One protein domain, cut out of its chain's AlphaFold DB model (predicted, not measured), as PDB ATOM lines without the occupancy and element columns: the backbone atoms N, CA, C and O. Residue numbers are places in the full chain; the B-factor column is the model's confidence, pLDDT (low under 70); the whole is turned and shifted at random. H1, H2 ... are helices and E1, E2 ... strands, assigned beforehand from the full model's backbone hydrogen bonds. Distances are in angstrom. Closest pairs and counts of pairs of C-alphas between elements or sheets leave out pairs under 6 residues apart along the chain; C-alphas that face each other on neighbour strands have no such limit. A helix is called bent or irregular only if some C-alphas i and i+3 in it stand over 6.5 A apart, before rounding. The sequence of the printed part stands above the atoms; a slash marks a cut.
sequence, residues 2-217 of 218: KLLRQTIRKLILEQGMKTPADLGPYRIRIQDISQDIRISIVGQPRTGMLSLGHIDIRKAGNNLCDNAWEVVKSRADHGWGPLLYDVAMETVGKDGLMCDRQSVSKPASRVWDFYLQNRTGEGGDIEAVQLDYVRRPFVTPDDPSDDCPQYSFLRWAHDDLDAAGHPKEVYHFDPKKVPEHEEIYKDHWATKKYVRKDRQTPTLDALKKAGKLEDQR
ATOM      1  N   LYS A   2     153.865 267.205 150.866       42.03
ATOM      2  CA  LYS A   2     153.150 267.733 152.056       42.03
ATOM      3  C   LYS A   2     152.270 266.683 152.765       42.03
ATOM      4  O   LYS A   2     152.255 266.661 153.988       42.03
ATOM      5  N   LEU A   3     151.635 265.785 152.001       48.09
ATOM      6  CA  LEU A   3     150.793 264.694 152.518       48.09
ATOM      7  C   LEU A   3     151.592 263.653 153.324       48.09
ATOM      8  O   LEU A   3     151.205 263.294 154.426       48.09
ATOM      9  N   LEU A   4     152.757 263.242 152.816       51.19
ATOM     10  CA  LEU A   4     153.629 262.238 153.441       51.19
ATOM     11  C   LEU A   4     154.051 262.618 154.871       51.19
ATOM     12  O   LEU A   4     153.921 261.834 155.809       51.19
ATOM     13  N   ARG A   5     154.489 263.871 155.059       54.94
ATOM     14  CA  ARG A   5     154.843 264.401 156.386       54.94
ATOM     15  C   ARG A   5     153.645 264.460 157.335       54.94
ATOM     16  O   ARG A   5     153.838 264.406 158.543       54.94
ATOM     17  N   GLN A   6     152.427 264.602 156.812       51.66
ATOM     18  CA  GLN A   6     151.207 264.632 157.621       51.66
ATOM     19  C   GLN A   6     150.795 263.224 158.062       51.66
ATOM     20  O   GLN A   6     150.450 263.057 159.227       51.66
ATOM     21  N   THR A   7     150.910 262.219 157.189       55.69
ATOM     22  CA  THR A   7     150.607 260.816 157.518       55.69
ATOM     23  C   THR A   7     151.571 260.257 158.562       55.69
ATOM     24  O   THR A   7     151.126 259.753 159.589       55.69
ATOM     25  N   ILE A   8     152.884 260.443 158.376       60.03
ATOM     26  CA  ILE A   8     153.896 260.002 159.351       60.03
ATOM     27  C   ILE A   8     153.693 260.710 160.696       60.03
ATOM     28  O   ILE A   8     153.717 260.081 161.749       60.03
ATOM     29  N   ARG A   9     153.409 262.019 160.681       58.47
ATOM     30  CA  ARG A   9     153.136 262.775 161.910       58.47
ATOM     31  C   ARG A   9     151.867 262.298 162.616       58.47
ATOM     32  O   ARG A   9     151.848 262.280 163.840       58.47
ATOM     33  N   LYS A  10     150.828 261.912 161.875       57.19
ATOM     34  CA  LYS A  10     149.592 261.360 162.440       57.19
ATOM     35  C   LYS A  10     149.845 260.002 163.109       57.19
ATOM     36  O   LYS A  10     149.461 259.848 164.260       57.19
ATOM     37  N   LEU A  11     150.592 259.103 162.464       60.41
ATOM     38  CA  LEU A  11     150.987 257.809 163.044       60.41
ATOM     39  C   LEU A  11     151.847 257.972 164.310       60.41
ATOM     40  O   LEU A  11     151.595 257.325 165.321       60.41
ATOM     41  N   ILE A  12     152.818 258.891 164.287       59.84
ATOM     42  CA  ILE A  12     153.654 259.233 165.453       59.84
ATOM     43  C   ILE A  12     152.788 259.719 166.628       59.84
ATOM     44  O   ILE A  12     153.003 259.307 167.769       59.84
ATOM     45  N   LEU A  13     151.803 260.582 166.351       58.56
ATOM     46  CA  LEU A  13     150.905 261.140 167.367       58.56
ATOM     47  C   LEU A  13     149.925 260.097 167.920       58.56
ATOM     48  O   LEU A  13     149.703 260.066 169.128       58.56
ATOM     49  N   GLU A  14     149.376 259.231 167.069       59.81
ATOM     50  CA  GLU A  14     148.449 258.160 167.464       59.81
ATOM     51  C   GLU A  14     149.124 257.094 168.337       59.81
ATOM     52  O   GLU A  14     148.476 256.500 169.195       59.81
ATOM     53  N   GLN A  15     150.435 256.896 168.179       64.81
ATOM     54  CA  GLN A  15     151.196 255.887 168.919       64.81
ATOM     55  C   GLN A  15     151.973 256.437 170.124       64.81
ATOM     56  O   GLN A  15     152.729 255.705 170.765       64.81
ATOM     57  N   GLY A  16     151.809 257.723 170.456       72.19
ATOM     58  CA  GLY A  16     152.502 258.347 171.589       72.19
ATOM     59  C   GLY A  16     154.028 258.389 171.438       72.19
ATOM     60  O   GLY A  16     154.747 258.438 172.442       72.19
ATOM     61  N   MET A  17     154.529 258.357 170.199       85.38
ATOM     62  CA  MET A  17     155.959 258.374 169.902       85.38
ATOM     63  C   MET A  17     156.553 259.756 170.160       85.38
ATOM     64  O   MET A  17     155.985 260.781 169.776       85.38
ATOM     65  N   LYS A  18     157.722 259.785 170.796       91.31
ATOM     66  CA  LYS A  18     158.472 261.014 171.055       91.31
ATOM     67  C   LYS A  18     159.389 261.344 169.887       91.31
ATOM     68  O   LYS A  18     159.947 260.465 169.239       91.31
ATOM     69  N   THR A  19     159.548 262.633 169.642       91.75
ATOM     70  CA  THR A  19     160.334 263.213 168.551       91.75
ATOM     71  C   THR A  19     161.496 264.042 169.113       91.75
ATOM     72  O   THR A  19     161.526 264.318 170.316       91.75
ATOM     73  N   PRO A  20     162.436 264.527 168.276       94.62
ATOM     74  CA  PRO A  20     163.472 265.456 168.733       94.62
ATOM     75  C   PRO A  20     162.929 266.696 169.464       94.62
ATOM     76  O   PRO A  20     163.596 267.224 170.352       94.62
ATOM     77  N   ALA A  21     161.714 267.151 169.132       93.12
ATOM     78  CA  ALA A  21     161.087 268.308 169.771       93.12
ATOM     79  C   ALA A  21     160.666 268.043 171.230       93.12
ATOM     80  O   ALA A  21     160.573 268.980 172.019       93.12
ATOM     81  N   ASP A  22     160.457 266.779 171.604       93.81
ATOM     82  CA  ASP A  22     160.005 266.385 172.940       93.81
ATOM     83  C   ASP A  22     161.152 266.267 173.957       93.81
ATOM     84  O   ASP A  22     160.913 266.019 175.138       93.81
ATOM     85  N   LEU A  23     162.412 266.418 173.522       92.69
ATOM     86  CA  LEU A  23     163.596 266.142 174.344       92.69
ATOM     87  C   LEU A  23     163.754 267.055 175.562       92.69
ATOM     88  O   LEU A  23     164.516 266.706 176.453       92.69
ATOM     89  N   GLY A  24     163.092 268.212 175.642       91.75
ATOM     90  CA  GLY A  24     163.199 269.098 176.809       91.75
ATOM     91  C   GLY A  24     164.666 269.369 177.207       91.75
ATOM     92  O   GLY A  24     165.415 269.897 176.384       91.75
ATOM     93  N   PRO A  25     165.128 269.013 178.426       91.31
ATOM     94  CA  PRO A  25     166.526 269.185 178.849       91.31
ATOM     95  C   PRO A  25     167.484 268.081 178.358       91.31
ATOM     96  O   PRO A  25     168.700 268.218 178.501       91.31
ATOM     97  N   TYR A  26     166.966 266.995 177.789       94.75
ATOM     98  CA  TYR A  26     167.748 265.861 177.305       94.75
ATOM     99  C   TYR A  26     168.415 266.163 175.961       94.75
ATOM    100  O   TYR A  26     168.083 267.141 175.279       94.75
ATOM    101  N   ARG A  27     169.380 265.320 175.600       95.69
ATOM    102  CA  ARG A  27     170.088 265.295 174.317       95.69
ATOM    103  C   ARG A  27     170.299 263.847 173.874       95.69
ATOM    104  O   ARG A  27     170.279 262.939 174.706       95.69
ATOM    105  N   ILE A  28     170.528 263.647 172.585       97.75
ATOM    106  CA  ILE A  28     170.989 262.377 172.032       97.75
ATOM    107  C   ILE A  28     172.511 262.368 172.071       97.75
ATOM    108  O   ILE A  28     173.140 263.284 171.544       97.75
ATOM    109  N   ARG A  29     173.089 261.334 172.678       97.38
ATOM    110  CA  ARG A  29     174.523 261.054 172.636       97.38
ATOM    111  C   ARG A  29     174.788 259.819 171.791       97.38
ATOM    112  O   ARG A  29     174.153 258.793 172.030       97.38
ATOM    113  N   ILE A  30     175.732 259.920 170.862       98.12
ATOM    114  CA  ILE A  30     176.253 258.804 170.063       98.12
ATOM    115  C   ILE A  30     177.714 258.606 170.457       98.12
ATOM    116  O   ILE A  30     178.475 259.567 170.472       98.12
ATOM    117  N   GLN A  31     178.099 257.387 170.819       97.06
ATOM    118  CA  GLN A  31     179.451 257.092 171.290       97.06
ATOM    119  C   GLN A  31     179.872 255.675 170.903       97.06
ATOM    120  O   GLN A  31     179.062 254.748 170.971       97.06
ATOM    121  N   ASP A  32     181.147 255.500 170.567       96.62
ATOM    122  CA  ASP A  32     181.732 254.173 170.382       96.62
ATOM    123  C   ASP A  32     181.998 253.528 171.749       96.62
ATOM    124  O   ASP A  32     182.588 254.138 172.647       96.62
ATOM    125  N   ILE A  33     181.571 252.277 171.920       93.31
ATOM    126  CA  ILE A  33     181.834 251.458 173.104       93.31
ATOM    127  C   ILE A  33     182.374 250.105 172.657       93.31
ATOM    128  O   ILE A  33     181.620 249.186 172.341       93.31
ATOM    129  N   SER A  34     183.698 249.944 172.722       90.69
ATOM    130  CA  SER A  34     184.375 248.726 172.265       90.69
ATOM    131  C   SER A  34     184.086 248.450 170.779       90.69
ATOM    132  O   SER A  34     184.624 249.158 169.933       90.69
ATOM    133  N   GLN A  35     183.247 247.459 170.465       90.75
ATOM    134  CA  GLN A  35     182.845 247.074 169.106       90.75
ATOM    135  C   GLN A  35     181.434 247.560 168.735       90.75
ATOM    136  O   GLN A  35     180.971 247.309 167.622       90.75
ATOM    137  N   ASP A  36     180.757 248.239 169.661       95.69
ATOM    138  CA  ASP A  36     179.372 248.669 169.518       95.69
ATOM    139  C   ASP A  36     179.313 250.197 169.401       95.69
ATOM    140  O   ASP A  36     180.134 250.914 169.975       95.69
ATOM    141  N   ILE A  37     178.291 250.713 168.727       97.94
ATOM    142  CA  ILE A  37     177.878 252.113 168.845       97.94
ATOM    143  C   ILE A  37     176.720 252.156 169.838       97.94
ATOM    144  O   ILE A  37     175.708 251.478 169.656       97.94
ATOM    145  N   ARG A  38     176.841 252.982 170.877       98.06
ATOM    146  CA  ARG A  38     175.737 253.284 171.790       98.06
ATOM    147  C   ARG A  38     175.121 254.624 171.438       98.06
ATOM    148  O   ARG A  38     175.799 255.648 171.405       98.06
ATOM    149  N   ILE A  39     173.804 254.620 171.304       98.44
ATOM    150  CA  ILE A  39     172.977 255.813 171.147       98.44
ATOM    151  C   ILE A  39     172.104 255.917 172.391       98.44
ATOM    152  O   ILE A  39     171.432 254.959 172.757       98.44
ATOM    153  N   SER A  40     172.138 257.047 173.095       97.56
ATOM    154  CA  SER A  40     171.424 257.229 174.368       97.56
ATOM    155  C   SER A  40     170.731 258.582 174.456       97.56
ATOM    156  O   SER A  40     171.270 259.589 174.005       97.56
ATOM    157  N   ILE A  41     169.573 258.623 175.116       97.06
ATOM    158  CA  ILE A  41     168.922 259.873 175.519       97.06
ATOM    159  C   ILE A  41     169.402 260.216 176.925       97.06
ATOM    160  O   ILE A  41     169.020 259.557 177.893       97.06
ATOM    161  N   VAL A  42     170.239 261.243 177.039       94.81
ATOM    162  CA  VAL A  42     170.901 261.619 178.293       94.81
ATOM    163  C   VAL A  42     170.522 263.030 178.717       94.81
ATOM    164  O   VAL A  42     170.466 263.963 177.915       94.81
ATOM    165  N   GLY A  43     170.240 263.191 180.003       89.25
ATOM    166  CA  GLY A  43     170.044 264.481 180.647       89.25
ATOM    167  C   GLY A  43     171.310 264.890 181.385       89.25
ATOM    168  O   GLY A  43     172.114 264.045 181.780       89.25
ATOM    169  N   GLN A  44     171.466 266.188 181.628       69.81
ATOM    170  CA  GLN A  44     172.363 266.662 182.680       69.81
ATOM    171  C   GLN A  44     171.532 267.076 183.895       69.81
ATOM    172  O   GLN A  44     170.898 268.131 183.869       69.81
ATOM    173  N   PRO A  45     171.525 266.282 184.969       58.78
ATOM    174  CA  PRO A  45     171.137 266.766 186.284       58.78
ATOM    175  C   PRO A  45     172.332 267.371 187.013       58.78
ATOM    176  O   PRO A  45     173.469 266.928 186.865       58.78
ATOM    177  N   ARG A  46     172.031 268.313 187.908       55.38
ATOM    178  CA  ARG A  46     172.956 268.846 188.920       55.38
ATOM    179  C   ARG A  46     173.479 267.774 189.909       55.38
ATOM    180  O   ARG A  46     174.295 268.113 190.754       55.38
ATOM    181  N   THR A  47     173.029 266.512 189.826       48.16
ATOM    182  CA  THR A  47     173.305 265.438 190.807       48.16
ATOM    183  C   THR A  47     173.615 264.043 190.213       48.16
ATOM    184  O   THR A  47     173.715 263.085 190.973       48.16
ATOM    185  N   GLY A  48     173.812 263.896 188.892       57.03
ATOM    186  CA  GLY A  48     174.229 262.624 188.252       57.03
ATOM    187  C   GLY A  48     173.479 262.311 186.955       57.03
ATOM    188  O   GLY A  48     172.376 262.788 186.780       57.03
ATOM    189  N   MET A  49     174.052 261.543 186.021       63.12
ATOM    190  CA  MET A  49     173.495 261.330 184.669       63.12
ATOM    191  C   MET A  49     172.139 260.591 184.684       63.12
ATOM    192  O   MET A  49     172.080 259.423 185.062       63.12
ATOM    193  N   LEU A  50     171.065 261.243 184.216       82.38
ATOM    194  CA  LEU A  50     169.766 260.596 183.969       82.38
ATOM    195  C   LEU A  50     169.711 260.089 182.519       82.38
ATOM    196  O   LEU A  50     170.084 260.828 181.606       82.38
ATOM    197  N   SER A  51     169.233 258.862 182.301       89.81
ATOM    198  CA  SER A  51     169.032 258.278 180.968       89.81
ATOM    199  C   SER A  51     167.573 257.871 180.781       89.81
ATOM    200  O   SER A  51     167.024 257.200 181.651       89.81
ATOM    201  N   LEU A  52     166.967 258.268 179.655       94.56
ATOM    202  CA  LEU A  52     165.610 257.850 179.255       94.56
ATOM    203  C   LEU A  52     165.624 256.617 178.345       94.56
ATOM    204  O   LEU A  52     164.579 256.090 177.970       94.56
ATOM    205  N   GLY A  53     166.808 256.166 177.937       95.88
ATOM    206  CA  GLY A  53     166.947 255.010 177.073       95.88
ATOM    207  C   GLY A  53     168.266 254.971 176.326       95.88
ATOM    208  O   GLY A  53     168.971 255.975 176.207       95.88
ATOM    209  N   HIS A  54     168.582 253.787 175.819       97.19
ATOM    210  CA  HIS A  54     169.695 253.544 174.922       97.19
ATOM    211  C   HIS A  54     169.397 252.397 173.954       97.19
ATOM    212  O   HIS A  54     168.582 251.511 174.232       97.19
ATOM    213  N   ILE A  55     170.107 252.420 172.835       97.69
ATOM    214  CA  ILE A  55     170.244 251.315 171.899       97.69
ATOM    215  C   ILE A  55     171.735 251.113 171.622       97.69
ATOM    216  O   ILE A  55     172.464 252.081 171.391       97.69
ATOM    217  N   ASP A  56     172.175 249.864 171.699       97.94
ATOM    218  CA  ASP A  56     173.518 249.439 171.327       97.94
ATOM    219  C   ASP A  56     173.402 248.676 170.016       97.94
ATOM    220  O   ASP A  56     172.588 247.750 169.899       97.94
ATOM    221  N   ILE A  57     174.210 249.077 169.043       98.06
ATOM    222  CA  ILE A  57     174.247 248.470 167.721       98.06
ATOM    223  C   ILE A  57     175.656 247.988 167.412       98.06
ATOM    224  O   ILE A  57     176.633 248.639 167.779       98.06
ATOM    225  N   ARG A  58     175.765 246.860 166.721       96.38
ATOM    226  CA  ARG A  58     177.041 246.260 166.329       96.38
ATOM    227  C   ARG A  58     177.033 245.974 164.842       96.38
ATOM    228  O   ARG A  58     176.018 245.548 164.307       96.38
ATOM    229  N   LYS A  59     178.160 246.181 164.171       95.62
ATOM    230  CA  LYS A  59     178.282 245.796 162.767       95.62
ATOM    231  C   LYS A  59     178.293 244.270 162.652       95.62
ATOM    232  O   LYS A  59     179.065 243.614 163.356       95.62
ATOM    233  N   ALA A  60     177.475 243.709 161.764       90.75
ATOM    234  CA  ALA A  60     177.654 242.328 161.337       90.75
ATOM    235  C   ALA A  60     179.081 242.160 160.794       90.75
ATOM    236  O   ALA A  60     179.670 243.116 160.282       90.75
ATOM    237  N   GLY A  61     179.674 240.973 160.949       80.94
ATOM    238  CA  GLY A  61     181.034 240.719 160.465       80.94
ATOM    239  C   GLY A  61     181.231 241.177 159.011       80.94
ATOM    240  O   GLY A  61     180.276 241.249 158.242       80.94
ATOM    241  N   ASN A  62     182.467 241.520 158.637       75.12
ATOM    242  CA  ASN A  62     182.763 242.079 157.313       75.12
ATOM    243  C   ASN A  62     182.172 241.215 156.182       75.12
ATOM    244  O   ASN A  62     182.440 240.015 156.140       75.12
ATOM    245  N   ASN A  63     181.431 241.845 155.262       76.38
ATOM    246  CA  ASN A  63     180.749 241.205 154.126       76.38
ATOM    247  C   ASN A  63     179.717 240.125 154.502       76.38
ATOM    248  O   ASN A  63     179.433 239.256 153.688       76.38
ATOM    249  N   LEU A  64     179.173 240.171 155.719       88.00
ATOM    250  CA  LEU A  64     178.005 239.386 156.109       88.00
ATOM    251  C   LEU A  64     176.794 240.302 156.231       88.00
ATOM    252  O   LEU A  64     176.930 241.468 156.625       88.00
ATOM    253  N   CYS A  65     175.607 239.754 155.976       95.25
ATOM    254  CA  CYS A  65     174.346 240.465 156.160       95.25
ATOM    255  C   CYS A  65     174.253 241.809 155.430       95.25
ATOM    256  O   CYS A  65     173.692 242.770 155.962       95.25
ATOM    257  N   ASP A  66     174.864 241.909 154.255       95.00
ATOM    258  CA  ASP A  66     174.996 243.128 153.461       95.00
ATOM    259  C   ASP A  66     175.486 244.310 154.320       95.00
ATOM    260  O   ASP A  66     174.912 245.402 154.344       95.00
ATOM    261  N   ASN A  67     176.530 244.053 155.119       94.88
ATOM    262  CA  ASN A  67     177.172 245.005 156.033       94.88
ATOM    263  C   ASN A  67     176.260 245.612 157.117       94.88
ATOM    264  O   ASN A  67     176.646 246.603 157.743       94.88
ATOM    265  N   ALA A  68     175.079 245.035 157.358       96.69
ATOM    266  CA  ALA A  68     174.092 245.569 158.287       96.69
ATOM    267  C   ALA A  68     174.596 245.677 159.728       96.69
ATOM    268  O   ALA A  68     175.480 244.946 160.178       96.69
ATOM    269  N   TRP A  69     173.961 246.566 160.485       97.56
ATOM    270  CA  TRP A  69     174.180 246.710 161.917       97.56
ATOM    271  C   TRP A  69     173.053 246.047 162.704       97.56
ATOM    272  O   TRP A  69     171.882 246.357 162.509       97.56
ATOM    273  N   GLU A  70     173.388 245.141 163.612       96.50
ATOM    274  CA  GLU A  70     172.438 244.477 164.502       96.50
ATOM    275  C   GLU A  70     172.179 245.293 165.769       96.50
ATOM    276  O   GLU A  70     173.099 245.827 166.387       96.50
ATOM    277  N   VAL A  71     170.918 245.349 166.196       97.38
ATOM    278  CA  VAL A  71     170.545 245.849 167.524       97.38
ATOM    279  C   VAL A  71     170.803 244.762 168.558       97.38
ATOM    280  O   VAL A  71     170.028 243.815 168.655       97.38
ATOM    281  N   VAL A  72     171.848 244.928 169.369       95.19
ATOM    282  CA  VAL A  72     172.266 243.926 170.367       95.19
ATOM    283  C   VAL A  72     171.672 244.186 171.748       95.19
ATOM    284  O   VAL A  72     171.479 243.262 172.539       95.19
ATOM    285  N   LYS A  73     171.372 245.451 172.069       94.69
ATOM    286  CA  LYS A  73     170.677 245.841 173.304       94.69
ATOM    287  C   LYS A  73     169.792 247.042 173.040       94.69
ATOM    288  O   LYS A  73     170.191 247.979 172.360       94.69
ATOM    289  N   SER A  74     168.604 247.055 173.634       94.94
ATOM    290  CA  SER A  74     167.744 248.236 173.611       94.94
ATOM    291  C   SER A  74     166.908 248.320 174.877       94.94
ATOM    292  O   SER A  74     166.307 247.327 175.293       94.94
ATOM    293  N   ARG A  75     166.820 249.513 175.456       94.06
ATOM    294  CA  ARG A  75     165.888 249.842 176.535       94.06
ATOM    295  C   ARG A  75     165.504 251.303 176.407       94.06
ATOM    296  O   ARG A  75     166.383 252.146 176.285       94.06
ATOM    297  N   ALA A  76     164.221 251.607 176.509       93.19
ATOM    298  CA  ALA A  76     163.748 252.980 176.507       93.19
ATOM    299  C   ALA A  76     162.528 253.124 177.407       93.19
ATOM    300  O   ALA A  76     161.721 252.198 177.521       93.19
ATOM    301  N   ASP A  77     162.393 254.298 178.005       93.00
ATOM    302  CA  ASP A  77     161.150 254.734 178.613       93.00
ATOM    303  C   ASP A  77     160.067 254.867 177.533       93.00
ATOM    304  O   ASP A  77     160.344 255.015 176.335       93.00
ATOM    305  N   HIS A  78     158.807 254.804 177.962       87.81
ATOM    306  CA  HIS A  78     157.663 254.801 177.058       87.81
ATOM    307  C   HIS A  78     157.710 255.967 176.050       87.81
ATOM    308  O   HIS A  78     157.865 257.130 176.423       87.81
ATOM    309  N   GLY A  79     157.545 255.644 174.764       88.50
ATOM    310  CA  GLY A  79     157.532 256.601 173.652       88.50
ATOM    311  C   GLY A  79     158.907 256.967 173.076       88.50
ATOM    312  O   GLY A  79     158.960 257.474 171.958       88.50
ATOM    313  N   TRP A  80     160.016 256.680 173.765       93.25
ATOM    314  CA  TRP A  80     161.368 257.052 173.312       93.25
ATOM    315  C   TRP A  80     162.053 256.021 172.413       93.25
ATOM    316  O   TRP A  80     163.010 256.356 171.718       93.25
ATOM    317  N   GLY A  81     161.564 254.778 172.413       91.12
ATOM    318  CA  GLY A  81     162.100 253.697 171.585       91.12
ATOM    319  C   GLY A  81     162.200 254.077 170.102       91.12
ATOM    320  O   GLY A  81     163.308 254.073 169.577       91.12
ATOM    321  N   PRO A  82     161.097 254.470 169.435       90.12
ATOM    322  CA  PRO A  82     161.112 254.804 168.009       90.12
ATOM    323  C   PRO A  82     162.171 255.843 167.623       90.12
ATOM    324  O   PRO A  82     162.899 255.613 166.662       90.12
ATOM    325  N   LEU A  83     162.343 256.902 168.426       93.81
ATOM    326  CA  LEU A  83     163.385 257.907 168.203       93.81
ATOM    327  C   LEU A  83     164.795 257.301 168.219       93.81
ATOM    328  O   LEU A  83     165.618 257.646 167.378       93.81
ATOM    329  N   LEU A  84     165.089 256.405 169.166       97.06
ATOM    330  CA  LEU A  84     166.396 255.744 169.246       97.06
ATOM    331  C   LEU A  84     166.662 254.850 168.028       97.06
ATOM    332  O   LEU A  84     167.785 254.839 167.531       97.06
ATOM    333  N   TYR A  85     165.646 254.141 167.527       95.31
ATOM    334  CA  TYR A  85     165.765 253.327 166.310       95.31
ATOM    335  C   TYR A  85     165.954 254.188 165.054       95.31
ATOM    336  O   TYR A  85     166.806 253.860 164.233       95.31
ATOM    337  N   ASP A  86     165.236 255.310 164.931       94.50
ATOM    338  CA  ASP A  86     165.429 256.264 163.831       94.50
ATOM    339  C   ASP A  86     166.852 256.833 163.829       94.50
ATOM    340  O   ASP A  86     167.528 256.816 162.801       94.50
ATOM    341  N   VAL A  87     167.342 257.269 164.995       97.25
ATOM    342  CA  VAL A  87     168.726 257.737 165.137       97.25
ATOM    343  C   VAL A  87     169.706 256.622 164.776       97.25
ATOM    344  O   VAL A  87     170.671 256.891 164.068       97.25
ATOM    345  N   ALA A  88     169.472 255.380 165.208       97.75
ATOM    346  CA  ALA A  88     170.338 254.251 164.875       97.75
ATOM    347  C   ALA A  88     170.390 253.975 163.369       97.75
ATOM    348  O   ALA A  88     171.484 253.898 162.816       97.75
ATOM    349  N   MET A  89     169.239 253.909 162.693       96.38
ATOM    350  CA  MET A  89     169.170 253.726 161.239       96.38
ATOM    351  C   MET A  89     169.858 254.862 160.482       96.38
ATOM    352  O   MET A  89     170.611 254.613 159.546       96.38
ATOM    353  N   GLU A  90     169.643 256.111 160.896       96.81
ATOM    354  CA  GLU A  90     170.301 257.264 160.277       96.81
ATOM    355  C   GLU A  90     171.814 257.289 160.547       96.81
ATOM    356  O   GLU A  90     172.582 257.713 159.687       96.81
ATOM    357  N   THR A  91     172.259 256.789 161.706       97.25
ATOM    358  CA  THR A  91     173.682 256.719 162.085       97.25
ATOM    359  C   THR A  91     174.465 255.743 161.207       97.25
ATOM    360  O   THR A  91     175.619 256.017 160.876       97.25
ATOM    361  N   VAL A  92     173.850 254.617 160.830       96.06
ATOM    362  CA  VAL A  92     174.479 253.570 159.998       96.06
ATOM    363  C   VAL A  92     174.211 253.755 158.502       96.06
ATOM    364  O   VAL A  92     174.882 253.159 157.661       96.06
ATOM    365  N   GLY A  93     173.256 254.618 158.148       95.81
ATOM    366  CA  GLY A  93     172.985 255.021 156.775       95.81
ATOM    367  C   GLY A  93     172.623 253.840 155.875       95.81
ATOM    368  O   GLY A  93     171.716 253.069 156.180       95.81
ATOM    369  N   LYS A  94     173.327 253.715 154.742       94.25
ATOM    370  CA  LYS A  94     173.052 252.693 153.715       94.25
ATOM    371  C   LYS A  94     173.293 251.257 154.188       94.25
ATOM    372  O   LYS A  94     172.725 250.339 153.608       94.25
ATOM    373  N   ASP A  95     174.143 251.073 155.199       95.25
ATOM    374  CA  ASP A  95     174.456 249.741 155.716       95.25
ATOM    375  C   ASP A  95     173.199 249.147 156.371       95.25
ATOM    376  O   ASP A  95     172.939 247.955 156.240       95.25
ATOM    377  N   GLY A  96     172.343 249.997 156.947       96.12
ATOM    378  CA  GLY A  96     171.046 249.610 157.487       96.12
ATOM    379  C   GLY A  96     171.121 248.974 158.867       96.12
ATOM    380  O   GLY A  96     172.181 248.585 159.359       96.12
ATOM    381  N   LEU A  97     169.956 248.885 159.503       97.62
ATOM    382  CA  LEU A  97     169.786 248.319 160.835       97.62
ATOM    383  C   LEU A  97     168.948 247.042 160.765       97.62
ATOM    384  O   LEU A  97     167.936 246.998 160.077       97.62
ATOM    385  N   MET A  98     169.323 246.017 161.515       97.56
ATOM    386  CA  MET A  98     168.593 244.759 161.609       97.56
ATOM    387  C   MET A  98     168.382 244.333 163.059       97.56
ATOM    388  O   MET A  98     169.038 244.825 163.983       97.56
ATOM    389  N   CYS A  99     167.461 243.396 163.263       96.69
ATOM    390  CA  CYS A  99     167.295 242.767 164.563       96.69
ATOM    391  C   CYS A  99     168.500 241.885 164.915       96.69
ATOM    392  O   CYS A  99     169.214 241.411 164.030       96.69
ATOM    393  N   ASP A 100     168.680 241.614 166.207       94.94
ATOM    394  CA  ASP A 100     169.601 240.577 166.674       94.94
ATOM    395  C   ASP A 100     169.310 239.246 165.955       94.94
ATOM    396  O   ASP A 100     168.154 238.813 165.858       94.94
ATOM    397  N   ARG A 101     170.349 238.604 165.413       93.56
ATOM    398  CA  ARG A 101     170.205 237.366 164.626       93.56
ATOM    399  C   ARG A 101     170.102 236.097 165.470       93.56
ATOM    400  O   ARG A 101     169.753 235.049 164.924       93.56
ATOM    401  N   GLN A 102     170.394 236.177 166.766       91.94
ATOM    402  CA  GLN A 102     170.378 235.060 167.710       91.94
ATOM    403  C   GLN A 102     169.057 234.974 168.476       91.94
ATOM    404  O   GLN A 102     168.492 233.890 168.615       91.94
ATOM    405  N   SER A 103     168.569 236.094 169.008       91.00
ATOM    406  CA  SER A 103     167.345 236.126 169.799       91.00
ATOM    407  C   SER A 103     166.746 237.525 169.880       91.00
ATOM    408  O   SER A 103     167.344 238.456 170.412       91.00
ATOM    409  N   VAL A 104     165.472 237.637 169.509       93.25
ATOM    410  CA  VAL A 104     164.680 238.862 169.659       93.25
ATOM    411  C   VAL A 104     163.575 238.634 170.685       93.25
ATOM    412  O   VAL A 104     162.813 237.675 170.592       93.25
ATOM    413  N   SER A 105     163.481 239.524 171.676       91.19
ATOM    414  CA  SER A 105     162.427 239.469 172.696       91.19
ATOM    415  C   SER A 105     161.047 239.815 172.123       91.19
ATOM    416  O   SER A 105     160.945 240.574 171.163       91.19
ATOM    417  N   LYS A 106     159.965 239.348 172.761       89.12
ATOM    418  CA  LYS A 106     158.586 239.661 172.338       89.12
ATOM    419  C   LYS A 106     158.255 241.163 172.278       89.12
ATOM    420  O   LYS A 106     157.500 241.568 171.401       89.12
ATOM    421  N   PRO A 107     158.763 242.026 173.177       87.25
ATOM    422  CA  PRO A 107     158.623 243.469 172.995       87.25
ATOM    423  C   PRO A 107     159.391 244.019 171.792       87.25
ATOM    424  O   PRO A 107     158.879 244.903 171.114       87.25
ATOM    425  N   ALA A 108     160.591 243.501 171.520       90.00
ATOM    426  CA  ALA A 108     161.409 243.951 170.400       90.00
ATOM    427  C   ALA A 108     160.868 243.467 169.043       90.00
ATOM    428  O   ALA A 108     160.931 244.227 168.083       90.00
ATOM    429  N   SER A 109     160.277 242.268 168.954       91.06
ATOM    430  CA  SER A 109     159.662 241.781 167.707       91.06
ATOM    431  C   SER A 109     158.548 242.707 167.224       91.06
ATOM    432  O   SER A 109     158.495 243.028 166.044       91.06
ATOM    433  N   ARG A 110     157.744 243.253 168.146       88.94
ATOM    434  CA  ARG A 110     156.717 244.257 167.821       88.94
ATOM    435  C   ARG A 110     157.280 245.542 167.217       88.94
ATOM    436  O   ARG A 110     156.571 246.206 166.473       88.94
ATOM    437  N   VAL A 111     158.520 245.919 167.538       89.75
ATOM    438  CA  VAL A 111     159.162 247.087 166.912       89.75
ATOM    439  C   VAL A 111     159.452 246.780 165.449       89.75
ATOM    440  O   VAL A 111     159.081 247.560 164.582       89.75
ATOM    441  N   TRP A 112     160.074 245.640 165.165       93.94
ATOM    442  CA  TRP A 112     160.418 245.259 163.797       93.94
ATOM    443  C   TRP A 112     159.187 245.010 162.931       93.94
ATOM    444  O   TRP A 112     159.131 245.503 161.808       93.94
ATOM    445  N   ASP A 113     158.181 244.335 163.483       91.69
ATOM    446  CA  ASP A 113     156.886 244.160 162.832       91.69
ATOM    447  C   ASP A 113     156.225 245.516 162.541       91.69
ATOM    448  O   ASP A 113     155.839 245.792 161.409       91.69
ATOM    449  N   PHE A 114     156.218 246.441 163.512       89.62
ATOM    450  CA  PHE A 114     155.716 247.795 163.281       89.62
ATOM    451  C   PHE A 114     156.445 248.500 162.130       89.62
ATOM    452  O   PHE A 114     155.791 249.088 161.267       89.62
ATOM    453  N   TYR A 115     157.780 248.444 162.097       91.19
ATOM    454  CA  TYR A 115     158.570 249.060 161.031       91.19
ATOM    455  C   TYR A 115     158.231 248.463 159.668       91.19
ATOM    456  O   TYR A 115     157.976 249.226 158.736       91.19
ATOM    457  N   LEU A 116     158.172 247.134 159.566       94.19
ATOM    458  CA  LEU A 116     157.795 246.457 158.332       94.19
ATOM    459  C   LEU A 116     156.394 246.887 157.876       94.19
ATOM    460  O   LEU A 116     156.246 247.391 156.768       94.19
ATOM    461  N   GLN A 117     155.395 246.783 158.750       90.69
ATOM    462  CA  GLN A 117     153.991 246.986 158.388       90.69
ATOM    463  C   GLN A 117     153.602 248.456 158.170       90.69
ATOM    464  O   GLN A 117     152.672 248.743 157.422       90.69
ATOM    465  N   ASN A 118     154.275 249.406 158.830       88.56
ATOM    466  CA  ASN A 118     153.812 250.803 158.882       88.56
ATOM    467  C   ASN A 118     154.791 251.809 158.280       88.56
ATOM    468  O   ASN A 118     154.416 252.961 158.057       88.56
ATOM    469  N   ARG A 119     156.054 251.423 158.073       90.06
ATOM    470  CA  ARG A 119     157.093 252.346 157.592       90.06
ATOM    471  C   ARG A 119     157.731 251.935 156.282       90.06
ATOM    472  O   ARG A 119     158.464 252.741 155.710       90.06
ATOM    473  N   THR A 120     157.433 250.737 155.795       91.50
ATOM    474  CA  THR A 120     157.796 250.309 154.442       91.50
ATOM    475  C   THR A 120     156.643 250.545 153.460       91.50
ATOM    476  O   THR A 120     155.614 251.113 153.825       91.50
ATOM    477  N   GLY A 121     156.833 250.186 152.187       88.06
ATOM    478  CA  GLY A 121     155.798 250.320 151.159       88.06
ATOM    479  C   GLY A 121     155.585 251.747 150.641       88.06
ATOM    480  O   GLY A 121     156.450 252.628 150.761       88.06
ATOM    481  N   GLU A 122     154.436 251.960 149.997       85.69
ATOM    482  CA  GLU A 122     154.053 253.245 149.413       85.69
ATOM    483  C   GLU A 122     153.828 254.292 150.510       85.69
ATOM    484  O   GLU A 122     153.079 254.087 151.459       85.69
ATOM    485  N   GLY A 123     154.517 255.430 150.407       81.94
ATOM    486  CA  GLY A 123     154.474 256.458 151.448       81.94
ATOM    487  C   GLY A 123     155.204 256.087 152.747       81.94
ATOM    488  O   GLY A 123     155.220 256.893 153.672       81.94
ATOM    489  N   GLY A 124     155.853 254.924 152.826       87.25
ATOM    490  CA  GLY A 124     156.809 254.614 153.888       87.25
ATOM    491  C   GLY A 124     158.125 255.377 153.707       87.25
ATOM    492  O   GLY A 124     158.514 255.686 152.576       87.25
ATOM    493  N   ASP A 125     158.826 255.668 154.803       90.25
ATOM    494  CA  ASP A 125     160.142 256.323 154.818       90.25
ATOM    495  C   ASP A 125     161.314 255.364 155.100       90.25
ATOM    496  O   ASP A 125     162.473 255.789 155.139       90.25
ATOM    497  N   ILE A 126     161.010 254.074 155.236       92.94
ATOM    498  CA  ILE A 126     161.956 252.974 155.409       92.94
ATOM    499  C   ILE A 126     161.862 252.024 154.211       92.94
ATOM    500  O   ILE A 126     160.786 251.754 153.677       92.94
ATOM    501  N   GLU A 127     163.005 251.522 153.777       95.25
ATOM    502  CA  GLU A 127     163.149 250.399 152.862       95.25
ATOM    503  C   GLU A 127     163.542 249.164 153.674       95.25
ATOM    504  O   GLU A 127     164.459 249.231 154.496       95.25
ATOM    505  N   ALA A 128     162.836 248.054 153.467       96.56
ATOM    506  CA  ALA A 128     163.221 246.771 154.029       96.56
ATOM    507  C   ALA A 128     163.924 245.953 152.947       96.56
ATOM    508  O   ALA A 128     163.318 245.588 151.943       96.56
ATOM    509  N   VAL A 129     165.207 245.695 153.163       96.31
ATOM    510  CA  VAL A 129     166.060 244.923 152.263       96.31
ATOM    511  C   VAL A 129     166.066 243.484 152.756       96.31
ATOM    512  O   VAL A 129     166.390 243.223 153.919       96.31
ATOM    513  N   GLN A 130     165.651 242.570 151.885       97.12
ATOM    514  CA  GLN A 130     165.665 241.138 152.149       97.12
ATOM    515  C   GLN A 130     167.113 240.657 152.285       97.12
ATOM    516  O   GLN A 130     167.961 241.088 151.514       97.12
ATOM    517  N   LEU A 131     167.373 239.810 153.281       96.50
ATOM    518  CA  LEU A 131     168.654 239.126 153.458       96.50
ATOM    519  C   LEU A 131     168.440 237.623 153.327       96.50
ATOM    520  O   LEU A 131     167.351 237.134 153.659       96.50
ATOM    521  N   ASP A 132     169.477 236.903 152.922       94.62
ATOM    522  CA  ASP A 132     169.427 235.460 152.743       94.62
ATOM    523  C   ASP A 132     169.802 234.665 154.004       94.62
ATOM    524  O   ASP A 132     170.334 235.165 155.009       94.62
ATOM    525  N   TYR A 133     169.440 233.380 154.008       92.38
ATOM    526  CA  TYR A 133     169.780 232.476 155.099       92.38
ATOM    527  C   TYR A 133     171.094 231.762 154.809       92.38
ATOM    528  O   TYR A 133     171.122 230.815 154.033       92.38
ATOM    529  N   VAL A 134     172.143 232.087 155.568       90.69
ATOM    530  CA  VAL A 134     173.514 231.584 155.353       90.69
ATOM    531  C   VAL A 134     173.641 230.059 155.221       90.69
ATOM    532  O   VAL A 134     174.545 229.561 154.563       90.69
ATOM    533  N   ARG A 135     172.768 229.266 155.863       85.75
ATOM    534  CA  ARG A 135     172.850 227.795 155.748       85.75
ATOM    535  C   ARG A 135     172.225 227.259 154.464       85.75
ATOM    536  O   ARG A 135     172.548 226.141 154.068       85.75
ATOM    537  N   ARG A 136     171.269 227.990 153.892       86.31
ATOM    538  CA  ARG A 136     170.513 227.626 152.690       86.31
ATOM    539  C   ARG A 136     170.071 228.904 151.959       86.31
ATOM    540  O   ARG A 136     168.883 229.213 152.032       86.31
ATOM    541  N   PRO A 137     170.983 229.615 151.279       89.62
ATOM    542  CA  PRO A 137     170.636 230.807 150.505       89.62
ATOM    543  C   PRO A 137     169.666 230.432 149.379       89.62
ATOM    544  O   PRO A 137     169.782 229.340 148.796       89.62
ATOM    545  N   PHE A 138     168.659 231.268 149.127       91.69
ATOM    546  CA  PHE A 138     167.596 230.930 148.174       91.69
ATOM    547  C   PHE A 138     166.888 232.129 147.545       91.69
ATOM    548  O   PHE A 138     166.357 231.963 146.450       91.69
ATOM    549  N   VAL A 139     166.888 233.305 148.177       92.62
ATOM    550  CA  VAL A 139     166.348 234.529 147.570       92.62
ATOM    551  C   VAL A 139     167.353 235.087 146.558       92.62
ATOM    552  O   VAL A 139     166.978 235.414 145.432       92.62
ATOM    553  N   THR A 140     168.627 235.138 146.939       93.75
ATOM    554  CA  THR A 140     169.768 235.653 146.169       93.75
ATOM    555  C   THR A 140     170.944 234.673 146.267       93.75
ATOM    556  O   THR A 140     172.037 235.039 146.682       93.75
ATOM    557  N   PRO A 141     170.779 233.410 145.823       92.06
ATOM    558  CA  PRO A 141     171.739 232.335 146.101       92.06
ATOM    559  C   PRO A 141     173.145 232.542 145.514       92.06
ATOM    560  O   PRO A 141     174.078 231.851 145.925       92.06
ATOM    561  N   ASP A 142     173.292 233.452 144.551       94.31
ATOM    562  CA  ASP A 142     174.565 233.799 143.913       94.31
ATOM    563  C   ASP A 142     175.254 235.021 144.561       94.31
ATOM    564  O   ASP A 142     176.361 235.385 144.155       94.31
ATOM    565  N   ASP A 143     174.635 235.655 145.565       93.31
ATOM    566  CA  ASP A 143     175.181 236.786 146.319       93.31
ATOM    567  C   ASP A 143     175.445 236.388 147.783       93.31
ATOM    568  O   ASP A 143     174.590 236.537 148.641       93.31
ATOM    569  N   PRO A 144     176.648 235.906 148.132       92.81
ATOM    570  CA  PRO A 144     176.948 235.528 149.511       92.81
ATOM    571  C   PRO A 144     177.091 236.732 150.457       92.81
ATOM    572  O   PRO A 144     177.354 236.545 151.646       92.81
ATOM    573  N   SER A 145     177.012 237.974 149.960       93.62
ATOM    574  CA  SER A 145     177.225 239.156 150.796       93.62
ATOM    575  C   SER A 145     176.037 239.463 151.704       93.62
ATOM    576  O   SER A 145     176.240 240.039 152.776       93.62
ATOM    577  N   ASP A 146     174.822 239.049 151.330       94.00
ATOM    578  CA  ASP A 146     173.602 239.242 152.114       94.00
ATOM    579  C   ASP A 146     173.228 238.025 152.982       94.00
ATOM    580  O   ASP A 146     172.279 238.086 153.766       94.00
ATOM    581  N   ASP A 147     174.050 236.973 152.954       94.88
ATOM    582  CA  ASP A 147     173.898 235.792 153.795       94.88
ATOM    583  C   ASP A 147     173.996 236.121 155.294       94.88
ATOM    584  O   ASP A 147     175.001 236.637 155.804       94.88
ATOM    585  N   CYS A 148     172.960 235.728 156.041       94.00
ATOM    586  CA  CYS A 148     172.848 235.955 157.478       94.00
ATOM    587  C   CYS A 148     172.549 234.693 158.291       94.00
ATOM    588  O   CYS A 148     171.789 233.821 157.857       94.00
ATOM    589  N   PRO A 149     173.008 234.616 159.556       92.81
ATOM    590  CA  PRO A 149     172.358 233.775 160.555       92.81
ATOM    591  C   PRO A 149     170.893 234.204 160.733       92.81
ATOM    592  O   PRO A 149     170.607 235.392 160.824       92.81
ATOM    593  N   GLN A 150     169.964 233.250 160.812       91.38
ATOM    594  CA  GLN A 150     168.518 233.529 160.880       91.38
ATOM    595  C   GLN A 150     167.840 232.827 162.070       91.38
ATOM    596  O   GLN A 150     166.694 232.394 161.977       91.38
ATOM    597  N   TYR A 151     168.535 232.683 163.206       91.94
ATOM    598  CA  TYR A 151     167.984 231.973 164.373       91.94
ATOM    599  C   TYR A 151     166.757 232.677 164.955       91.94
ATOM    600  O   TYR A 151     165.799 232.006 165.334       91.94
ATOM    601  N   SER A 152     166.752 234.013 164.960       92.88
ATOM    602  CA  SER A 152     165.575 234.793 165.349       92.88
ATOM    603  C   SER A 152     164.369 234.480 164.465       92.88
ATOM    604  O   SER A 152     163.307 234.191 165.002       92.88
ATOM    605  N   PHE A 153     164.527 234.459 163.137       93.56
ATOM    606  CA  PHE A 153     163.447 234.050 162.235       93.56
ATOM    607  C   PHE A 153     162.969 232.629 162.544       93.56
ATOM    608  O   PHE A 153     161.789 232.443 162.792       93.56
ATOM    609  N   LEU A 154     163.877 231.649 162.594       90.38
ATOM    610  CA  LEU A 154     163.503 230.246 162.803       90.38
ATOM    611  C   LEU A 154     162.730 230.050 164.110       90.38
ATOM    612  O   LEU A 154     161.742 229.331 164.140       90.38
ATOM    613  N   ARG A 155     163.145 230.728 165.185       88.25
ATOM    614  CA  ARG A 155     162.437 230.685 166.465       88.25
ATOM    615  C   ARG A 155     161.025 231.268 166.363       88.25
ATOM    616  O   ARG A 155     160.085 230.630 166.815       88.25
ATOM    617  N   TRP A 156     160.894 232.467 165.800       88.56
ATOM    618  CA  TRP A 156     159.609 233.163 165.713       88.56
ATOM    619  C   TRP A 156     158.649 232.490 164.730       88.56
ATOM    620  O   TRP A 156     157.490 232.286 165.066       88.56
ATOM    621  N   ALA A 157     159.143 232.043 163.575       83.06
ATOM    622  CA  ALA A 157     158.355 231.289 162.610       83.06
ATOM    623  C   ALA A 157     157.830 229.977 163.210       83.06
ATOM    624  O   ALA A 157     156.687 229.615 162.959       83.06
ATOM    625  N   HIS A 158     158.624 229.278 164.031       78.31
ATOM    626  CA  HIS A 158     158.134 228.096 164.748       78.31
ATOM    627  C   HIS A 158     157.037 228.460 165.753       78.31
ATOM    628  O   HIS A 158     155.988 227.828 165.737       78.31
ATOM    629  N   ASP A 159     157.242 229.493 166.578       78.06
ATOM    630  CA  ASP A 159     156.244 229.933 167.564       78.06
ATOM    631  C   ASP A 159     154.912 230.346 166.888       78.06
ATOM    632  O   ASP A 159     153.831 230.051 167.408       78.06
ATOM    633  N   ASP A 160     154.973 230.986 165.715       73.56
ATOM    634  CA  ASP A 160     153.795 231.405 164.943       73.56
ATOM    635  C   ASP A 160     153.082 230.211 164.276       73.56
ATOM    636  O   ASP A 160     151.852 230.113 164.326       73.56
ATOM    637  N   LEU A 161     153.838 229.263 163.707       70.25
ATOM    638  CA  LEU A 161     153.294 228.023 163.136       70.25
ATOM    639  C   LEU A 161     152.659 227.129 164.215       70.25
ATOM    640  O   LEU A 161     151.597 226.545 163.980       70.25
ATOM    641  N   ASP A 162     153.260 227.067 165.406       72.31
ATOM    642  CA  ASP A 162     152.723 226.374 166.584       72.31
ATOM    643  C   ASP A 162     151.381 226.961 167.003       72.31
ATOM    644  O   ASP A 162     150.407 226.231 167.205       72.31
ATOM    645  N   ALA A 163     151.317 228.290 167.114       73.06
ATOM    646  CA  ALA A 163     150.105 228.997 167.501       73.06
ATOM    647  C   ALA A 163     148.964 228.805 166.487       73.06
ATOM    648  O   ALA A 163     147.796 228.779 166.881       73.06
ATOM    649  N   ALA A 164     149.292 228.633 165.205       69.81
ATOM    650  CA  ALA A 164     148.340 228.349 164.134       69.81
ATOM    651  C   ALA A 164     147.968 226.853 164.006       69.81
ATOM    652  O   ALA A 164     147.112 226.503 163.195       69.81
ATOM    653  N   GLY A 165     148.552 225.969 164.826       70.62
ATOM    654  CA  GLY A 165     148.201 224.547 164.875       70.62
ATOM    655  C   GLY A 165     148.757 223.716 163.717       70.62
ATOM    656  O   GLY A 165     148.191 222.671 163.391       70.62
ATOM    657  N   HIS A 166     149.845 224.165 163.082       65.62
ATOM    658  CA  HIS A 166     150.484 223.406 162.010       65.62
ATOM    659  C   HIS A 166     151.160 222.125 162.540       65.62
ATOM    660  O   HIS A 166     151.648 222.093 163.673       65.62
ATOM    661  N   PRO A 167     151.199 221.047 161.734       67.00
ATOM    662  CA  PRO A 167     151.874 219.807 162.103       67.00
ATOM    663  C   PRO A 167     153.394 220.008 162.217       67.00
ATOM    664  O   PRO A 167     153.995 220.792 161.479       67.00
ATOM    665  N   LYS A 168     154.030 219.280 163.143       65.31
ATOM    666  CA  LYS A 168     155.438 219.486 163.530       65.31
ATOM    667  C   LYS A 168     156.441 219.212 162.410       65.31
ATOM    668  O   LYS A 168     157.572 219.685 162.431       65.31
ATOM    669  N   GLU A 169     156.024 218.449 161.415       58.84
ATOM    670  CA  GLU A 169     156.787 218.123 160.219       58.84
ATOM    671  C   GLU A 169     157.091 219.374 159.366       58.84
ATOM    672  O   GLU A 169     158.046 219.364 158.590       58.84
ATOM    673  N   VAL A 170     156.346 220.473 159.564       57.22
ATOM    674  CA  VAL A 170     156.566 221.794 158.940       57.22
ATOM    675  C   VAL A 170     157.694 222.588 159.637       57.22
ATOM    676  O   VAL A 170     158.205 223.552 159.081       57.22
ATOM    677  N   TYR A 171     158.194 222.162 160.809       65.00
ATOM    678  CA  TYR A 171     159.282 222.864 161.526       65.00
ATOM    679  C   TYR A 171     160.668 222.732 160.886       65.00
ATOM    680  O   TYR A 171     161.652 223.299 161.366       65.00
ATOM    681  N   HIS A 172     160.802 221.952 159.819       76.88
ATOM    682  CA  HIS A 172     162.030 221.938 159.042       76.88
ATOM    683  C   HIS A 172     161.925 222.959 157.919       76.88
ATOM    684  O   HIS A 172     161.482 222.641 156.818       76.88
ATOM    685  N   PHE A 173     162.378 224.181 158.209       81.50
ATOM    686  CA  PHE A 173     162.489 225.238 157.212       81.50
ATOM    687  C   PHE A 173     163.311 224.764 155.998       81.50
ATOM    688  O   PHE A 173     164.526 224.555 156.067       81.50
ATOM    689  N   ASP A 174     162.613 224.567 154.884       83.81
ATOM    690  CA  ASP A 174     163.147 224.098 153.605       83.81
ATOM    691  C   ASP A 174     162.406 224.780 152.439       83.81
ATOM    692  O   ASP A 174     161.478 224.194 151.875       83.81
ATOM    693  N   PRO A 175     162.782 226.021 152.082       83.75
ATOM    694  CA  PRO A 175     162.100 226.793 151.039       83.75
ATOM    695  C   PRO A 175     162.206 226.146 149.654       83.75
ATOM    696  O   PRO A 175     161.350 226.350 148.807       83.75
ATOM    697  N   LYS A 176     163.203 225.276 149.431       82.69
ATOM    698  CA  LYS A 176     163.354 224.544 148.162       82.69
ATOM    699  C   LYS A 176     162.338 223.413 147.991       82.69
ATOM    700  O   LYS A 176     162.124 222.962 146.870       82.69
ATOM    701  N   LYS A 177     161.772 222.903 149.089       82.75
ATOM    702  CA  LYS A 177     160.813 221.783 149.073       82.75
ATOM    703  C   LYS A 177     159.389 222.208 149.392       82.75
ATOM    704  O   LYS A 177     158.461 221.535 148.958       82.75
ATOM    705  N   VAL A 178     159.236 223.275 150.169       81.62
ATOM    706  CA  VAL A 178     157.951 223.790 150.644       81.62
ATOM    707  C   VAL A 178     157.889 225.268 150.252       81.62
ATOM    708  O   VAL A 178     158.469 226.094 150.960       81.62
ATOM    709  N   PRO A 179     157.250 225.612 149.120       81.62
ATOM    710  CA  PRO A 179     157.185 226.990 148.624       81.62
ATOM    711  C   PRO A 179     156.626 227.992 149.644       81.62
ATOM    712  O   PRO A 179     157.053 229.139 149.693       81.62
ATOM    713  N   GLU A 180     155.729 227.561 150.529       82.69
ATOM    714  CA  GLU A 180     155.159 228.398 151.587       82.69
ATOM    715  C   GLU A 180     156.224 228.904 152.571       82.69
ATOM    716  O   GLU A 180     156.091 229.994 153.123       82.69
ATOM    717  N   HIS A 181     157.309 228.150 152.778       85.50
ATOM    718  CA  HIS A 181     158.416 228.599 153.621       85.50
ATOM    719  C   HIS A 181     159.139 229.805 153.021       85.50
ATOM    720  O   HIS A 181     159.584 230.677 153.765       85.50
ATOM    721  N   GLU A 182     159.262 229.868 151.697       88.50
ATOM    722  CA  GLU A 182     159.868 231.012 151.022       88.50
ATOM    723  C   GLU A 182     159.041 232.282 151.246       88.50
ATOM    724  O   GLU A 182     159.605 233.306 151.629       88.50
ATOM    725  N   GLU A 183     157.717 232.199 151.122       88.50
ATOM    726  CA  GLU A 183     156.831 233.341 151.368       88.50
ATOM    727  C   GLU A 183     156.849 233.768 152.842       88.50
ATOM    728  O   GLU A 183     157.087 234.938 153.141       88.50
ATOM    729  N   ILE A 184     156.747 232.821 153.786       89.00
ATOM    730  CA  ILE A 184     156.872 233.113 155.227       89.00
ATOM    731  C   ILE A 184     158.197 233.822 155.523       89.00
ATOM    732  O   ILE A 184     158.245 234.779 156.295       89.00
ATOM    733  N   TYR A 185     159.289 233.382 154.905       92.06
ATOM    734  CA  TYR A 185     160.596 233.998 155.087       92.06
ATOM    735  C   TYR A 185     160.656 235.416 154.514       92.06
ATOM    736  O   TYR A 185     161.153 236.330 155.184       92.06
ATOM    737  N   LYS A 186     160.138 235.617 153.300       93.69
ATOM    738  CA  LYS A 186     160.095 236.916 152.616       93.69
ATOM    739  C   LYS A 186     159.140 237.908 153.263       93.69
ATOM    740  O   LYS A 186     159.388 239.104 153.159       93.69
ATOM    741  N   ASP A 187     158.153 237.458 154.020       93.19
ATOM    742  CA  ASP A 187     157.238 238.346 154.740       93.19
ATOM    743  C   ASP A 187     157.690 238.634 156.173       93.19
ATOM    744  O   ASP A 187     157.290 239.629 156.775       93.19
ATOM    745  N   HIS A 188     158.579 237.818 156.740       94.38
ATOM    746  CA  HIS A 188     158.943 237.970 158.142       94.38
ATOM    747  C   HIS A 188     159.892 239.157 158.388       94.38
ATOM    748  O   HIS A 188     160.920 239.333 157.727       94.38
ATOM    749  N   TRP A 189     159.597 239.958 159.414       95.62
ATOM    750  CA  TRP A 189     160.376 241.149 159.790       95.62
ATOM    751  C   TRP A 189     161.829 240.831 160.157       95.62
ATOM    752  O   TRP A 189     162.726 241.643 159.917       95.62
ATOM    753  N   ALA A 190     162.065 239.652 160.739       96.19
ATOM    754  CA  ALA A 190     163.386 239.248 161.208       96.19
ATOM    755  C   ALA A 190     164.354 238.939 160.071       96.19
ATOM    756  O   ALA A 190     165.546 238.923 160.323       96.19
ATOM    757  N   THR A 191     163.899 238.696 158.841       96.62
ATOM    758  CA  THR A 191     164.773 238.281 157.727       96.62
ATOM    759  C   THR A 191     165.360 239.466 156.962       96.62
ATOM    760  O   THR A 191     166.034 239.280 155.960       96.62
ATOM    761  N   LYS A 192     165.134 240.697 157.439       97.81
ATOM    762  CA  LYS A 192     165.442 241.931 156.704       97.81
ATOM    763  C   LYS A 192     166.431 242.812 157.448       97.81
ATOM    764  O   LYS A 192     166.614 242.677 158.663       97.81
ATOM    765  N   LYS A 193     167.034 243.747 156.720       97.38
ATOM    766  CA  LYS A 193     167.576 244.989 157.281       97.38
ATOM    767  C   LYS A 193     166.724 246.172 156.833       97.38
ATOM    768  O   LYS A 193     166.041 246.110 155.816       97.38
ATOM    769  N   TYR A 194     166.773 247.248 157.598       97.31
ATOM    770  CA  TYR A 194     165.934 248.425 157.438       97.31
ATOM    771  C   TYR A 194     166.817 249.645 157.203       97.31
ATOM    772  O   TYR A 194     167.736 249.926 157.977       97.31
ATOM    773  N   VAL A 195     166.537 250.362 156.120       95.81
ATOM    774  CA  VAL A 195     167.325 251.501 155.644       95.81
ATOM    775  C   VAL A 195     166.399 252.700 155.470       95.81
ATOM    776  O   VAL A 195     165.265 252.565 155.018       95.81
ATOM    777  N   ARG A 196     166.863 253.905 155.808       92.19
ATOM    778  CA  ARG A 196     166.129 255.138 155.482       92.19
ATOM    779  C   ARG A 196     166.096 255.332 153.966       92.19
ATOM    780  O   ARG A 196     167.158 255.357 153.334       92.19
ATOM    781  N   LYS A 197     164.910 255.562 153.395       88.81
ATOM    782  CA  LYS A 197     164.797 255.896 151.967       88.81
ATOM    783  C   LYS A 197     165.598 257.153 151.635       88.81
ATOM    784  O   LYS A 197     165.712 258.078 152.446       88.81
ATOM    785  N   ASP A 198     166.186 257.153 150.441       82.75
ATOM    786  CA  ASP A 198     167.020 258.233 149.900       82.75
ATOM    787  C   ASP A 198     168.204 258.641 150.798       82.75
ATOM    788  O   ASP A 198     168.775 259.717 150.622       82.75
ATOM    789  N   ARG A 199     168.575 257.797 151.776       80.00
ATOM    790  CA  ARG A 199     169.648 258.053 152.754       80.00
ATOM    791  C   ARG A 199     169.463 259.368 153.522       80.00
ATOM    792  O   ARG A 199     170.436 259.981 153.953       80.00
ATOM    793  N   GLN A 200     168.216 259.812 153.677       82.00
ATOM    794  CA  GLN A 200     167.907 261.041 154.400       82.00
ATOM    795  C   GLN A 200     168.112 260.850 155.903       82.00
ATOM    796  O   GLN A 200     167.741 259.815 156.461       82.00
ATOM    797  N   THR A 201     168.603 261.903 156.557       91.50
ATOM    798  CA  THR A 201     168.865 261.950 158.002       91.50
ATOM    799  C   THR A 201     168.022 263.007 158.731       91.50
ATOM    800  O   THR A 201     168.566 263.839 159.461       91.50
ATOM    801  N   PRO A 202     166.687 263.059 158.530       92.62
ATOM    802  CA  PRO A 202     165.861 264.141 159.063       92.62
ATOM    803  C   PRO A 202     165.859 264.200 160.594       92.62
ATOM    804  O   PRO A 202     165.681 265.282 161.159       92.62
ATOM    805  N   THR A 203     166.046 263.067 161.272       94.50
ATOM    806  CA  THR A 203     166.078 263.000 162.734       94.50
ATOM    807  C   THR A 203     167.379 263.588 163.263       94.50
ATOM    808  O   THR A 203     167.342 264.485 164.109       94.50
ATOM    809  N   LEU A 204     168.527 263.156 162.734       96.50
ATOM    810  CA  LEU A 204     169.843 263.708 163.056       96.50
ATOM    811  C   LEU A 204     169.928 265.194 162.694       96.50
ATOM    812  O   LEU A 204     170.426 265.982 163.497       96.50
ATOM    813  N   ASP A 205     169.380 265.603 161.548       95.94
ATOM    814  CA  ASP A 205     169.335 267.007 161.127       95.94
ATOM    815  C   ASP A 205     168.518 267.858 162.104       95.94
ATOM    816  O   ASP A 205     168.948 268.946 162.502       95.94
ATOM    817  N   ALA A 206     167.355 267.361 162.541       95.94
ATOM    818  CA  ALA A 206     166.528 268.035 163.537       95.94
ATOM    819  C   ALA A 206     167.241 268.143 164.894       95.94
ATOM    820  O   ALA A 206     167.223 269.211 165.512       95.94
ATOM    821  N   LEU A 207     167.911 267.075 165.339       97.38
ATOM    822  CA  LEU A 207     168.694 267.063 166.577       97.38
ATOM    823  C   LEU A 207     169.868 268.044 166.509       97.38
ATOM    824  O   LEU A 207     170.071 268.826 167.439       97.38
ATOM    825  N   LYS A 208     170.611 268.051 165.399       97.25
ATOM    826  CA  LYS A 208     171.735 268.963 165.167       97.25
ATOM    827  C   LYS A 208     171.268 270.413 165.144       97.25
ATOM    828  O   LYS A 208     171.824 271.242 165.861       97.25
ATOM    829  N   LYS A 209     170.204 270.713 164.393       97.19
ATOM    830  CA  LYS A 209     169.605 272.055 164.325       97.19
ATOM    831  C   LYS A 209     169.137 272.554 165.694       97.19
ATOM    832  O   LYS A 209     169.231 273.745 165.968       97.19
ATOM    833  N   ALA A 210     168.647 271.660 166.548       96.00
ATOM    834  CA  ALA A 210     168.202 271.991 167.898       96.00
ATOM    835  C   ALA A 210     169.345 272.071 168.933       96.00
ATOM    836  O   ALA A 210     169.075 272.342 170.103       96.00
ATOM    837  N   GLY A 211     170.603 271.801 168.554       96.00
ATOM    838  CA  GLY A 211     171.716 271.702 169.507       96.00
ATOM    839  C   GLY A 211     171.560 270.534 170.491       96.00
ATOM    840  O   GLY A 211     172.001 270.611 171.636       96.00
ATOM    841  N   LYS A 212     170.873 269.467 170.065       96.44
ATOM    842  CA  LYS A 212     170.512 268.288 170.869       96.44
ATOM    843  C   LYS A 212     171.269 267.021 170.484       96.44
ATOM    844  O   LYS A 212     170.971 265.970 171.044       96.44
ATOM    845  N   LEU A 213     172.219 267.111 169.557       97.31
ATOM    846  CA  LEU A 213     173.074 266.001 169.151       97.31
ATOM    847  C   LEU A 213     174.478 266.162 169.742       97.31
ATOM    848  O   LEU A 213     175.127 267.184 169.532       97.31
ATOM    849  N   GLU A 214     174.936 265.143 170.458       96.00
ATOM    850  CA  GLU A 214     176.292 264.997 170.983       96.00
ATOM    851  C   GLU A 214     176.923 263.742 170.354       96.00
ATOM    852  O   GLU A 214     176.759 262.636 170.866       96.00
ATOM    853  N   ASP A 215     177.600 263.898 169.217       95.25
ATOM    854  CA  ASP A 215     178.320 262.803 168.553       95.25
ATOM    855  C   ASP A 215     179.774 262.770 169.048       95.25
ATOM    856  O   ASP A 215     180.513 263.739 168.874       95.25
ATOM    857  N   GLN A 216     180.153 261.687 169.726       93.56
ATOM    858  CA  GLN A 216     181.463 261.466 170.352       93.56
ATOM    859  C   GLN A 216     182.216 260.279 169.729       93.56
ATOM    860  O   GLN A 216     183.120 259.723 170.358       93.56
ATOM    861  N   ARG A 217     181.816 259.841 168.533       92.38
ATOM    862  CA  ARG A 217     182.524 258.784 167.802       92.38
ATOM    863  C   ARG A 217     183.912 259.252 167.349       92.38
ATOM    864  O   ARG A 217     184.122 260.453 167.161       92.38
TER     865      ARG A 217
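Overview. This is residues 2 to 217 of the 218 residues of an uncharacterized protein of Candidatus Woesearchaeota archaeon (UniProt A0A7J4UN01). A strongly twisted eight-stranded sheet curls round helix H3, with H4 running across part of it and H8 by its E8 end. Beyond the end of E6 and the start of E7, H5, H6, H7 and residues 131 to 150 make a loose head, while H1 stands off from the sheet. The printed part has 216 residues, in chain order H1 H2 E1 E2 E3 E4 H3 E5 H4 E6 H5 H6 H7 E7 H8 E8, with a mixed sheet E6 E7 E5 E4 E3 E2 E1 E8; the class is mixed, helices and strands. It is compact, radius of gyration of the C-alphas 18.3 A, yet elongated, spanning 61 by 39 by 32 A.

Along the chain. Find C-alpha 2 at (153.150, 267.733, 152.056); H1, residues 2 to 14, runs 18.7 A from there. Next come H2, 20 to 23, E1, 27 to 33, E2, 36 to 43, 21.5 A, E3, 50 to 59, 27.2 A, bending by 57 degrees at 53, and E4, 69 to 76, bending by 64 degrees at 72. H3, 81 to 95, 20.5 A, is irregular: C-alphas 91 and 94 are 9.3 A apart. Then read E5, 97 to 99, H4, 106 to 119, 19.5 A, E6, 126 to 130, H5, 151 to 163, 18.4 A, H6, 168 to 171, H7, 179 to 187, E7, 192 to 196, H8, 202 to 209, and E8, 213 to 215, ending at C-alpha 215 (178.320, 262.803, 168.553).

Arrangement. E1 to E4 are a meander, each strand the antiparallel neighbour of the one before: look for N 29 and O 40, 2.8 A, N 39 and O 55, 2.9 A, and N 56 and O 73, 2.8 A. E4, H3, E5 is a strand-helix-strand unit, two parallel neighbours joined through a helix, with a right-handed crossover; N 98 and O 69 are 2.8 A apart. E5, H4, E6 is a split one, E7 between its strands, also right-handed. E7 is antiparallel to E5, N 194 to O 97, 2.7 A, and to E6, N 127 to O 195, 2.8 A; E8 is parallel to E1, N 214 to O 28, 2.8 A. H3, H4 and H8 on one face of the sheet make two layers. H3 touches H8, about perpendicular at 78 degrees, closest C-alphas Val 87 and Thr 203, 6.4 A. H2 only grazes the sheet and only just touches H8, with 3 pairs of C-alphas within 8 A, the closest Pro 20 and Leu 207, 5.9 A. H7 only grazes the sheet; H5 is close to H7 but not clearly touching, Phe 153 and Tyr 185 the closest C-alphas, 7.7 A. H6 is close to H5 but not clearly touching, at 6.3 A between the C-alphas of His 158 and Tyr 171. Each O i to N i+4 pair is within hydrogen-bond range in H1, H5, H7 and H8, 9 of 11 in H3 and 8 of 10 in H4; H2 and H6 are too short for one.

Size, cuts and confidence. The C-alphas farthest apart, of Arg 46 and Lys 177, stand 62.9 A apart. The printed part has no cut; E6 to H5 is a long link, where residues 132 to 133 pair with 147 to 148. Mean pLDDT of the printed part is 87.4, under 70 at residues 2 to 15, 44 to 49, 164 and 166 to 171.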